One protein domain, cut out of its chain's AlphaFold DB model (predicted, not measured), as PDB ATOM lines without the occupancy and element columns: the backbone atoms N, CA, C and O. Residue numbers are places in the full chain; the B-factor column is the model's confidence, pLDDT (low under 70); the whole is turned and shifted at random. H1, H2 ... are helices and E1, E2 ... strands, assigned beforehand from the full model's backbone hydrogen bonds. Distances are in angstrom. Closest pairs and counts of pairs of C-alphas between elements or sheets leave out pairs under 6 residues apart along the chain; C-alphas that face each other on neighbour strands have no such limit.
ATOM      1  N   THR A  12     186.155 198.421 101.905       97.44
ATOM      2  CA  THR A  12     185.704 197.966 100.594       97.44
ATOM      3  C   THR A  12     184.949 196.657 100.758       97.44
ATOM      4  O   THR A  12     185.351 195.792 101.533       97.44
ATOM      5  N   ILE A  13     183.850 196.521 100.025       97.50
ATOM      6  CA  ILE A  13     182.962 195.363 100.050       97.50
ATOM      7  C   ILE A  13     182.655 194.902  98.630       97.50
ATOM      8  O   ILE A  13     182.577 195.708  97.704       97.50
ATOM      9  N   LEU A  14     182.431 193.604  98.463       98.44
ATOM     10  CA  LEU A  14     181.899 193.025  97.232       98.44
ATOM     11  C   LEU A  14     180.383 193.149  97.255       98.44
ATOM     12  O   LEU A  14     179.768 192.822  98.272       98.44
ATOM     13  N   ILE A  15     179.773 193.566  96.147       98.31
ATOM     14  CA  ILE A  15     178.315 193.654  96.040       98.31
ATOM     15  C   ILE A  15     177.805 193.100  94.711       98.31
ATOM     16  O   ILE A  15     178.493 193.124  93.687       98.31
ATOM     17  N   MET A  16     176.558 192.648  94.732       98.44
ATOM     18  CA  MET A  16     175.748 192.332  93.565       98.44
ATOM     19  C   MET A  16     174.440 193.111  93.657       98.44
ATOM     20  O   MET A  16     173.771 193.075  94.690       98.44
ATOM     21  N   VAL A  17     174.069 193.779  92.572       98.31
ATOM     22  CA  VAL A  17     172.811 194.517  92.441       98.31
ATOM     23  C   VAL A  17     171.962 193.857  91.372       98.31
ATOM     24  O   VAL A  17     172.469 193.507  90.311       98.31
ATOM     25  N   LYS A  18     170.674 193.679  91.641       97.75
ATOM     26  CA  LYS A  18     169.713 193.141  90.680       97.75
ATOM     27  C   LYS A  18     168.352 193.766  90.943       97.75
ATOM     28  O   LYS A  18     168.001 193.977  92.099       97.75
ATOM     29  N   ASP A  19     167.619 194.089  89.881       96.00
ATOM     30  CA  ASP A  19     166.252 194.623  89.964       96.00
ATOM     31  C   ASP A  19     166.128 195.854  90.893       96.00
ATOM     32  O   ASP A  19     165.128 196.051  91.574       96.00
ATOM     33  N   GLY A  20     167.172 196.696  90.935       95.12
ATOM     34  CA  GLY A  20     167.200 197.910  91.758       95.12
ATOM     35  C   GLY A  20     167.447 197.685  93.256       95.12
ATOM     36  O   GLY A  20     167.219 198.606  94.043       95.12
ATOM     37  N   GLU A  21     167.937 196.509  93.658       96.31
ATOM     38  CA  GLU A  21     168.268 196.179  95.048       96.31
ATOM     39  C   GLU A  21     169.642 195.508  95.183       96.31
ATOM     40  O   GLU A  21     170.146 194.876  94.254       96.31
ATOM     41  N   VAL A  22     170.259 195.622  96.365       96.94
ATOM     42  CA  VAL A  22     171.464 194.852  96.707       96.94
ATOM     43  C   VAL A  22     171.050 193.402  96.953       96.94
ATOM     44  O   VAL A  22     170.537 193.073  98.019       96.94
ATOM     45  N   ALA A  23     171.279 192.535  95.968       97.00
ATOM     46  CA  ALA A  23     170.935 191.119  96.045       97.00
ATOM     47  C   ALA A  23     171.867 190.359  97.003       97.00
ATOM     48  O   ALA A  23     171.418 189.530  97.792       97.00
ATOM     49  N   HIS A  24     173.169 190.655  96.953       97.69
ATOM     50  CA  HIS A  24     174.181 190.054  97.823       97.69
ATOM     51  C   HIS A  24     175.305 191.047  98.114       97.69
ATOM     52  O   HIS A  24     175.658 191.857  97.259       97.69
ATOM     53  N   PHE A  25     175.929 190.932  99.285       97.56
ATOM     54  CA  PHE A  25     177.180 191.621  99.592       97.56
ATOM     55  C   PHE A  25     178.092 190.758 100.470       97.56
ATOM     56  O   PHE A  25     177.640 189.812 101.117       97.56
ATOM     57  N   SER A  26     179.387 191.066 100.485       97.38
ATOM     58  CA  SER A  26     180.364 190.408 101.349       97.38
ATOM     59  C   SER A  26     181.512 191.337 101.729       97.38
ATOM     60  O   SER A  26     182.072 192.030 100.885       97.38
ATOM     61  N   TRP A  27     181.909 191.273 103.000       96.62
ATOM     62  CA  TRP A  27     183.120 191.908 103.529       96.62
ATOM     63  C   TRP A  27     184.394 191.112 103.222       96.62
ATOM     64  O   TRP A  27     185.501 191.574 103.490       96.62
ATOM     65  N   ASN A  28     184.267 189.889 102.694       96.00
ATOM     66  CA  ASN A  28     185.418 189.042 102.424       96.00
ATOM     67  C   ASN A  28     186.098 189.434 101.106       96.00
ATOM     68  O   ASN A  28     185.890 188.812 100.065       96.00
ATOM     69  N   MET A  29     186.965 190.440 101.182       95.25
ATOM     70  CA  MET A  29     187.750 190.925 100.045       95.25
ATOM     71  C   MET A  29     188.846 189.952  99.577       95.25
ATOM     72  O   MET A  29     189.499 190.216  98.572       95.25
ATOM     73  N   SER A  30     189.028 188.805 100.245       95.81
ATOM     74  CA  SER A  30     189.914 187.737  99.753       95.81
ATOM     75  C   SER A  30     189.331 186.997  98.542       95.81
ATOM     76  O   SER A  30     190.025 186.193  97.919       95.81
ATOM     77  N   TRP A  31     188.054 187.215  98.209       97.31
ATOM     78  CA  TRP A  31     187.423 186.601  97.045       97.31
ATOM     79  C   TRP A  31     187.496 187.504  95.810       97.31
ATOM     80  O   TRP A  31     187.092 188.665  95.873       97.31
ATOM     81  N   PRO A  32     187.907 186.978  94.641       97.00
ATOM     82  CA  PRO A  32     187.670 187.676  93.384       97.00
ATOM     83  C   PRO A  32     186.166 187.722  93.072       97.00
ATOM     84  O   PRO A  32     185.405 186.848  93.497       97.00
ATOM     85  N   HIS A  33     185.738 188.684  92.246       97.50
ATOM     86  CA  HIS A  33     184.331 188.828  91.841       97.50
ATOM     87  C   HIS A  33     183.711 187.521  91.322       97.50
ATOM     88  O   HIS A  33     182.569 187.214  91.650       97.50
ATOM     89  N   ALA A  34     184.455 186.732  90.539       97.56
ATOM     90  CA  ALA A  34     183.972 185.458  90.005       97.56
ATOM     91  C   ALA A  34     183.642 184.442  91.112       97.56
ATOM     92  O   ALA A  34     182.608 183.778  91.055       97.56
ATOM     93  N   GLU A  35     184.481 184.357  92.146       98.25
ATOM     94  CA  GLU A  35     184.261 183.452  93.279       98.25
ATOM     95  C   GLU A  35     183.102 183.932  94.158       98.25
ATOM     96  O   GLU A  35     182.289 183.122  94.598       98.25
ATOM     97  N   PHE A  36     182.978 185.246  94.362       98.44
ATOM     98  CA  PHE A  36     181.831 185.837  95.048       98.44
ATOM     99  C   PHE A  36     180.512 185.498  94.344       98.44
ATOM    100  O   PHE A  36     179.589 184.993  94.980       98.44
ATOM    101  N   VAL A  37     180.445 185.683  93.022       98.31
ATOM    102  CA  VAL A  37     179.267 185.330  92.217       98.31
ATOM    103  C   VAL A  37     178.975 183.833  92.286       98.31
ATOM    104  O   VAL A  37     177.833 183.447  92.537       98.31
ATOM    105  N   ARG A  38     179.999 182.985  92.127       98.25
ATOM    106  CA  ARG A  38     179.855 181.525  92.206       98.25
ATOM    107  C   ARG A  38     179.267 181.082  93.544       98.25
ATOM    108  O   ARG A  38     178.396 180.220  93.567       98.25
ATOM    109  N   ARG A  39     179.714 181.680  94.651       97.62
ATOM    110  CA  ARG A  39     179.202 181.381  95.998       97.62
ATOM    111  C   ARG A  39     177.795 181.915  96.234       97.62
ATOM    112  O   ARG A  39     177.016 181.242  96.896       97.62
ATOM    113  N   ALA A  40     177.485 183.105  95.722       97.56
ATOM    114  CA  ALA A  40     176.196 183.750  95.941       97.56
ATOM    115  C   ALA A  40     175.071 183.110  95.113       97.56
ATOM    116  O   ALA A  40     173.991 182.847  95.630       97.56
ATOM    117  N   THR A  41     175.322 182.865  93.825       97.75
ATOM    118  CA  THR A  41     174.280 182.511  92.839       97.75
ATOM    119  C   THR A  41     174.730 181.455  91.822       97.75
ATOM    120  O   THR A  41     173.978 181.098  90.917       97.75
ATOM    121  N   GLY A  42     175.956 180.933  91.931       98.00
ATOM    122  CA  GLY A  42     176.546 179.992  90.971       98.00
ATOM    123  C   GLY A  42     177.081 180.668  89.703       98.00
ATOM    124  O   GLY A  42     178.224 180.433  89.318       98.00
ATOM    125  N   LYS A  43     176.285 181.540  89.083       97.50
ATOM    126  CA  LYS A  43     176.643 182.373  87.923       97.50
ATOM    127  C   LYS A  43     175.966 183.732  88.042       97.50
ATOM    128  O   LYS A  43     174.927 183.822  88.688       97.50
ATOM    129  N   LEU A  44     176.511 184.761  87.389       97.75
ATOM    130  CA  LEU A  44     175.917 186.097  87.442       97.75
ATOM    131  C   LEU A  44     174.510 186.033  86.824       97.75
ATOM    132  O   LEU A  44     174.400 185.631  85.660       97.75
ATOM    133  N   PRO A  45     173.443 186.359  87.576       97.69
ATOM    134  CA  PRO A  45     172.097 186.363  87.024       97.69
ATOM    135  C   PRO A  45     171.976 187.382  85.889       97.69
ATOM    136  O   PRO A  45     172.633 188.421  85.900       97.69
ATOM    137  N   GLU A  46     171.106 187.103  84.922       96.81
ATOM    138  CA  GLU A  46     170.807 188.064  83.860       96.81
ATOM    139  C   GLU A  46     170.266 189.374  84.456       96.81
ATOM    140  O   GLU A  46     169.501 189.361  85.426       96.81
ATOM    141  N   GLY A  47     170.724 190.502  83.908       95.75
ATOM    142  CA  GLY A  47     170.390 191.839  84.403       95.75
ATOM    143  C   GLY A  47     171.046 192.222  85.736       95.75
ATOM    144  O   GLY A  47     170.813 193.328  86.218       95.75
ATOM    145  N   ALA A  48     171.863 191.354  86.344       97.94
ATOM    146  CA  ALA A  48     172.587 191.693  87.564       97.94
ATOM    147  C   ALA A  48     173.887 192.453  87.271       97.94
ATOM    148  O   ALA A  48     174.627 192.153  86.332       97.94
ATOM    149  N   TRP A  49     174.202 193.396  88.151       98.31
ATOM    150  CA  TRP A  49     175.480 194.084  88.218       98.31
ATOM    151  C   TRP A  49     176.328 193.534  89.369       98.31
ATOM    152  O   TRP A  49     175.800 193.172  90.419       98.31
ATOM    153  N   VAL A  50     177.650 193.482  89.200       98.31
ATOM    154  CA  VAL A  50     178.591 193.048  90.245       98.31
ATOM    155  C   VAL A  50     179.829 193.935  90.277       98.31
ATOM    156  O   VAL A  50     180.394 194.300  89.244       98.31
ATOM    157  N   GLY A  51     180.299 194.240  91.476       98.19
ATOM    158  CA  GLY A  51     181.468 195.081  91.653       98.19
ATOM    159  C   GLY A  51     181.838 195.248  93.112       98.19
ATOM    160  O   GLY A  51     181.440 194.451  93.966       98.19
ATOM    161  N   THR A  52     182.584 196.309  93.386       98.19
ATOM    162  CA  THR A  52     182.930 196.711  94.746       98.19
ATOM    163  C   THR A  52     182.278 198.027  95.110       98.19
ATOM    164  O   THR A  52     182.126 198.902  94.258       98.19
ATOM    165  N   VAL A  53     181.966 198.188  96.389       98.00
ATOM    166  CA  VAL A  53     181.682 199.486  96.995       98.00
ATOM    167  C   VAL A  53     182.804 199.810  97.960       98.00
ATOM    168  O   VAL A  53     183.172 198.964  98.770       98.00
ATOM    169  N   SER A  54     183.338 201.020  97.874       97.44
ATOM    170  CA  SER A  54     184.372 201.522  98.770       97.44
ATOM    171  C   SER A  54     183.895 202.801  99.433       97.44
ATOM    172  O   SER A  54     183.222 203.610  98.791       97.44
ATOM    173  N   LYS A  55     184.266 202.993 100.698       97.56
ATOM    174  CA  LYS A  55     184.096 204.271 101.382       97.56
ATOM    175  C   LYS A  55     185.450 204.943 101.547       97.56
ATOM    176  O   LYS A  55     186.339 204.384 102.181       97.56
ATOM    177  N   LEU A  56     185.619 206.119 100.956       94.50
ATOM    178  CA  LEU A  56     186.858 206.895 100.991       94.50
ATOM    179  C   LEU A  56     186.512 208.355 101.272       94.50
ATOM    180  O   LEU A  56     185.658 208.916 100.591       94.50
ATOM    181  N   GLU A  57     187.157 208.949 102.276       94.12
ATOM    182  CA  GLU A  57     186.944 210.350 102.678       94.12
ATOM    183  C   GLU A  57     185.456 210.681 102.913       94.12
ATOM    184  O   GLU A  57     184.927 211.694 102.451       94.12
ATOM    185  N   GLY A  58     184.739 209.780 103.592       92.62
ATOM    186  CA  GLY A  58     183.305 209.895 103.850       92.62
ATOM    187  C   GLY A  58     182.394 209.670 102.638       92.62
ATOM    188  O   GLY A  58     181.174 209.721 102.799       92.62
ATOM    189  N   GLN A  59     182.932 209.400 101.445       93.94
ATOM    190  CA  GLN A  59     182.154 209.166 100.228       93.94
ATOM    191  C   GLN A  59     182.074 207.686  99.881       93.94
ATOM    192  O   GLN A  59     183.079 206.979  99.879       93.94
ATOM    193  N   VAL A  60     180.872 207.227  99.537       96.38
ATOM    194  CA  VAL A  60     180.624 205.860  99.079       96.38
ATOM    195  C   VAL A  60     180.626 205.837  97.552       96.38
ATOM    196  O   VAL A  60     179.850 206.545  96.912       96.38
ATOM    197  N   ALA A  61     181.483 205.009  96.960       96.44
ATOM    198  CA  ALA A  61     181.608 204.863  95.514       96.44
ATOM    199  C   ALA A  61     181.542 203.391  95.102       96.44
ATOM    200  O   ALA A  61     182.080 202.519  95.781       96.44
ATOM    201  N   ALA A  62     180.905 203.120  93.964       97.56
ATOM    202  CA  ALA A  62     180.768 201.781  93.405       97.56
ATOM    203  C   ALA A  62     181.574 201.650  92.110       97.56
ATOM    204  O   ALA A  62     181.500 202.517  91.239       97.56
ATOM    205  N   ILE A  63     182.325 200.559  91.968       97.94
ATOM    206  CA  ILE A  63     183.208 200.292  90.831       97.94
ATOM    207  C   ILE A  63     182.851 198.948  90.199       97.94
ATOM    208  O   ILE A  63     182.722 197.935  90.887       97.94
ATOM    209  N   SER A  64     182.708 198.944  88.874       97.88
ATOM    210  CA  SER A  64     182.301 197.776  88.091       97.88
ATOM    211  C   SER A  64     183.390 196.709  88.022       97.88
ATOM    212  O   SER A  64     184.583 197.005  87.914       97.88
ATOM    213  N   SER A  65     182.974 195.443  88.034       97.38
ATOM    214  CA  SER A  65     183.887 194.314  87.885       97.38
ATOM    215  C   SER A  65     184.479 194.216  86.476       97.38
ATOM    216  O   SER A  65     183.781 193.879  85.518       97.38
ATOM    217  N   LYS A  66     185.807 194.345  86.366       95.94
ATOM    218  CA  LYS A  66     186.533 194.079  85.112       95.94
ATOM    219  C   LYS A  66     186.294 192.671  84.565       95.94
ATOM    220  O   LYS A  66     186.280 192.487  83.356       95.94
ATOM    221  N   HIS A  67     186.107 191.681  85.436       95.94
ATOM    222  CA  HIS A  67     185.904 190.294  85.014       95.94
ATOM    223  C   HIS A  67     184.582 190.101  84.262       95.94
ATOM    224  O   HIS A  67     184.556 189.391  83.265       95.94
ATOM    225  N   PHE A  68     183.501 190.735  84.725       96.50
ATOM    226  CA  PHE A  68     182.169 190.560  84.138       96.50
ATOM    227  C   PHE A  68     181.850 191.573  83.036       96.50
ATOM    228  O   PHE A  68     181.088 191.248  82.132       96.50
ATOM    229  N   PHE A  69     182.445 192.770  83.080       95.38
ATOM    230  CA  PHE A  69     182.134 193.852  82.135       95.38
ATOM    231  C   PHE A  69     183.290 194.208  81.193       95.38
ATOM    232  O   PHE A  69     183.119 195.012  80.284       95.38
ATOM    233  N   GLY A  70     184.483 193.641  81.391       95.44
ATOM    234  CA  GLY A  70     185.675 193.946  80.589       95.44
ATOM    235  C   GLY A  70     186.368 195.266  80.950       95.44
ATOM    236  O   GLY A  70     187.473 195.524  80.473       95.44
ATOM    237  N   TYR A  71     185.781 196.081  81.831       91.38
ATOM    238  CA  TYR A  71     186.323 197.367  82.273       91.38
ATOM    239  C   TYR A  71     186.116 197.604  83.771       91.38
ATOM    240  O   TYR A  71     185.274 196.979  84.413       91.38
ATOM    241  N   GLN A  72     186.888 198.542  84.319       92.38
ATOM    242  CA  GLN A  72     186.777 198.997  85.701       92.38
ATOM    243  C   GLN A  72     186.483 200.496  85.700       92.38
ATOM    244  O   GLN A  72     187.387 201.319  85.606       92.38
ATOM    245  N   LEU A  73     185.196 200.830  85.739       95.12
ATOM    246  CA  LEU A  73     184.672 202.195  85.723       95.12
ATOM    247  C   LEU A  73     183.666 202.363  86.867       95.12
ATOM    248  O   LEU A  73     183.186 201.343  87.388       95.12
ATOM    249  N   PRO A  74     183.324 203.609  87.246       96.81
ATOM    250  CA  PRO A  74     182.197 203.872  88.130       96.81
ATOM    251  C   PRO A  74     180.959 203.077  87.719       96.81
ATOM    252  O   PRO A  74     180.724 202.829  86.533       96.81
ATOM    253  N   ALA A  75     180.202 202.621  88.711       96.81
ATOM    254  CA  ALA A  75     178.958 201.918  88.460       96.81
ATOM    255  C   ALA A  75     177.976 202.817  87.683       96.81
ATOM    256  O   ALA A  75     178.022 204.042  87.834       96.81
ATOM    257  N   PRO A  76     177.078 202.228  86.876       96.00
ATOM    258  CA  PRO A  76     175.987 202.968  86.255       96.00
ATOM    259  C   PRO A  76     175.179 203.774  87.291       96.00
ATOM    260  O   PRO A  76     175.087 203.336  88.445       96.00
ATOM    261  N   PRO A  77     174.583 204.922  86.915       96.81
ATOM    262  CA  PRO A  77     173.847 205.785  87.844       96.81
ATOM    263  C   PRO A  77     172.801 205.039  88.678       96.81
ATOM    264  O   PRO A  77     172.736 205.207  89.893       96.81
ATOM    265  N   GLU A  78     172.060 204.123  88.059       96.31
ATOM    266  CA  GLU A  78     171.043 203.311  88.720       96.31
ATOM    267  C   GLU A  78     171.622 202.415  89.827       96.31
ATOM    268  O   GLU A  78     170.993 202.219  90.867       96.31
ATOM    269  N   VAL A  79     172.847 201.910  89.654       97.31
ATOM    270  CA  VAL A  79     173.553 201.121  90.671       97.31
ATOM    271  C   VAL A  79     174.110 202.034  91.758       97.31
ATOM    272  O   VAL A  79     174.012 201.701  92.939       97.31
ATOM    273  N   ALA A  80     174.659 203.195  91.390       96.75
ATOM    274  CA  ALA A  80     175.141 204.179  92.355       96.75
ATOM    275  C   ALA A  80     174.014 204.637  93.301       96.75
ATOM    276  O   ALA A  80     174.215 204.712  94.515       96.75
ATOM    277  N   ASP A  81     172.801 204.833  92.781       96.50
ATOM    278  CA  ASP A  81     171.616 205.158  93.578       96.50
ATOM    279  C   ASP A  81     171.211 204.019  94.519       96.50
ATOM    280  O   ASP A  81     170.799 204.253  95.659       96.50
ATOM    281  N   VAL A  82     171.308 202.761  94.079       96.88
ATOM    282  CA  VAL A  82     171.109 201.599  94.964       96.88
ATOM    283  C   VAL A  82     172.139 201.606  96.088       96.88
ATOM    284  O   VAL A  82     171.774 201.428  97.250       96.88
ATOM    285  N   VAL A  83     173.405 201.852  95.770       96.31
ATOM    286  CA  VAL A  83     174.496 201.851  96.748       96.31
ATOM    287  C   VAL A  83     174.312 202.960  97.783       96.31
ATOM    288  O   VAL A  83     174.277 202.670  98.976       96.31
ATOM    289  N   ASN A  84     174.059 204.198  97.361       95.25
ATOM    290  CA  ASN A  84     173.852 205.332  98.271       95.25
ATOM    291  C   ASN A  84     172.624 205.171  99.186       95.25
ATOM    292  O   ASN A  84     172.567 205.740 100.282       95.25
ATOM    293  N   ARG A  85     171.626 204.385  98.761       95.56
ATOM    294  CA  ARG A  85     170.454 204.039  99.581       95.56
ATOM    295  C   ARG A  85     170.734 202.945 100.612       95.56
ATOM    296  O   ARG A  85     170.003 202.893 101.598       95.56
ATOM    297  N   ASN A  86     171.747 202.102 100.404       96.50
ATOM    298  CA  ASN A  86     172.007 200.917 101.229       96.50
ATOM    299  C   ASN A  86     173.283 200.998 102.073       96.50
ATOM    300  O   ASN A  86     173.367 200.271 103.056       96.50
ATOM    301  N   PHE A  87     174.243 201.859 101.735       95.62
ATOM    302  CA  PHE A  87     175.531 201.967 102.425       95.62
ATOM    303  C   PHE A  87     175.773 203.397 102.910       95.62
ATOM    304  O   PHE A  87     175.348 204.354 102.256       95.62
TER     305      PHE A  87
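AT A GLANCE: This is residues 12 to 87 of the 88 residues of an uncharacterized protein of Verrucomicrobia bacterium (UniProt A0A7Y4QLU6). A strongly twisted sheet of four strands, E2 E1 E3 E4, forms the core, with H3 packed on one face and H1 on the other. The short helix H2 only grazes the sheet, near H1. The printed part has 76 residues with three named helices and four named strands, in the order E1, E2, H1, E3, E4, H2, H3; the sheet is antiparallel throughout and the class is mixed, helices and strands. The whole is compact, with a radius of gyration of the C-alphas of 11.2 A, and rounded, spanning 33 by 26 by 22 A.

IN THESE COORDINATES: E1, residues 12 to 18, begins at C-alpha 12 at (185.704, 197.966, 100.594) and is 19.4 A long from first to last C-alpha. E2, residues 21 to 26, is 14.8 A long. H1, residues 33 to 41, begins at C-alpha 33 at (184.331, 188.828, 91.841) and is 11.9 A long. E3, residues 49 to 56, is the longest strand, at 21.4 A. E4, residues 59 to 64, is 16.6 A long. H2, residues 66 to 69, is 5.3 A long. H3, residues 77 to 86, is 14.4 A long and ends at C-alpha 86 at (172.007, 200.917, 101.229).

HOW THE PARTS SIT: E1 and E2 form a hairpin, antiparallel at 147 degrees, with N 16 and O 24 2.8 A apart, within hydrogen-bond range. E1 and E3 are antiparallel at 145 degrees, with N 15 and O 51 within range at 2.9 A. E3 and E4 form a second hairpin, at 151 degrees, with N 54 and O 61 within range at 2.9 A. E2 and E4 are the edge strands and are apart. E2, H1 and E3 make a split strand-helix-strand unit, two strands running the same way with E1 between them in the sheet; its crossover is right-handed. H1 is on the sheet at a height of 9.1 A over it, over E1 and only just over E2, on which 3 of its C-alphas fall. It runs slantwise to the strands, at 51 degrees to E1 on the local plane. Its closest C-alphas to E2 are those of Ala 40 and His 24, 6.9 A apart. H3 is on the opposite face, which gives three layers, helices on both faces of a sheet; its closest C-alphas to E4 are those of Ala 80 and Ala 62, 6.2 A apart. H1 and H2 only just touch, with 3 pairs of C-alphas within 8 A, the closest being those of His 33 and His 67, 7.2 A apart. H3 is apart from H1 and from H2. In H1 and H3 every O i to N i+4 pair is within hydrogen-bond range; H2 is too short for such a pair, and its one O i to N i+3 pair is not within range.

THE WHOLE: The C-alphas of Gly 42 and Glu 57 are the two farthest apart, at 34.2 A. The printed part has no cut and no long link. The mean pLDDT of the printed part is 96.8, and no printed residue is under 70.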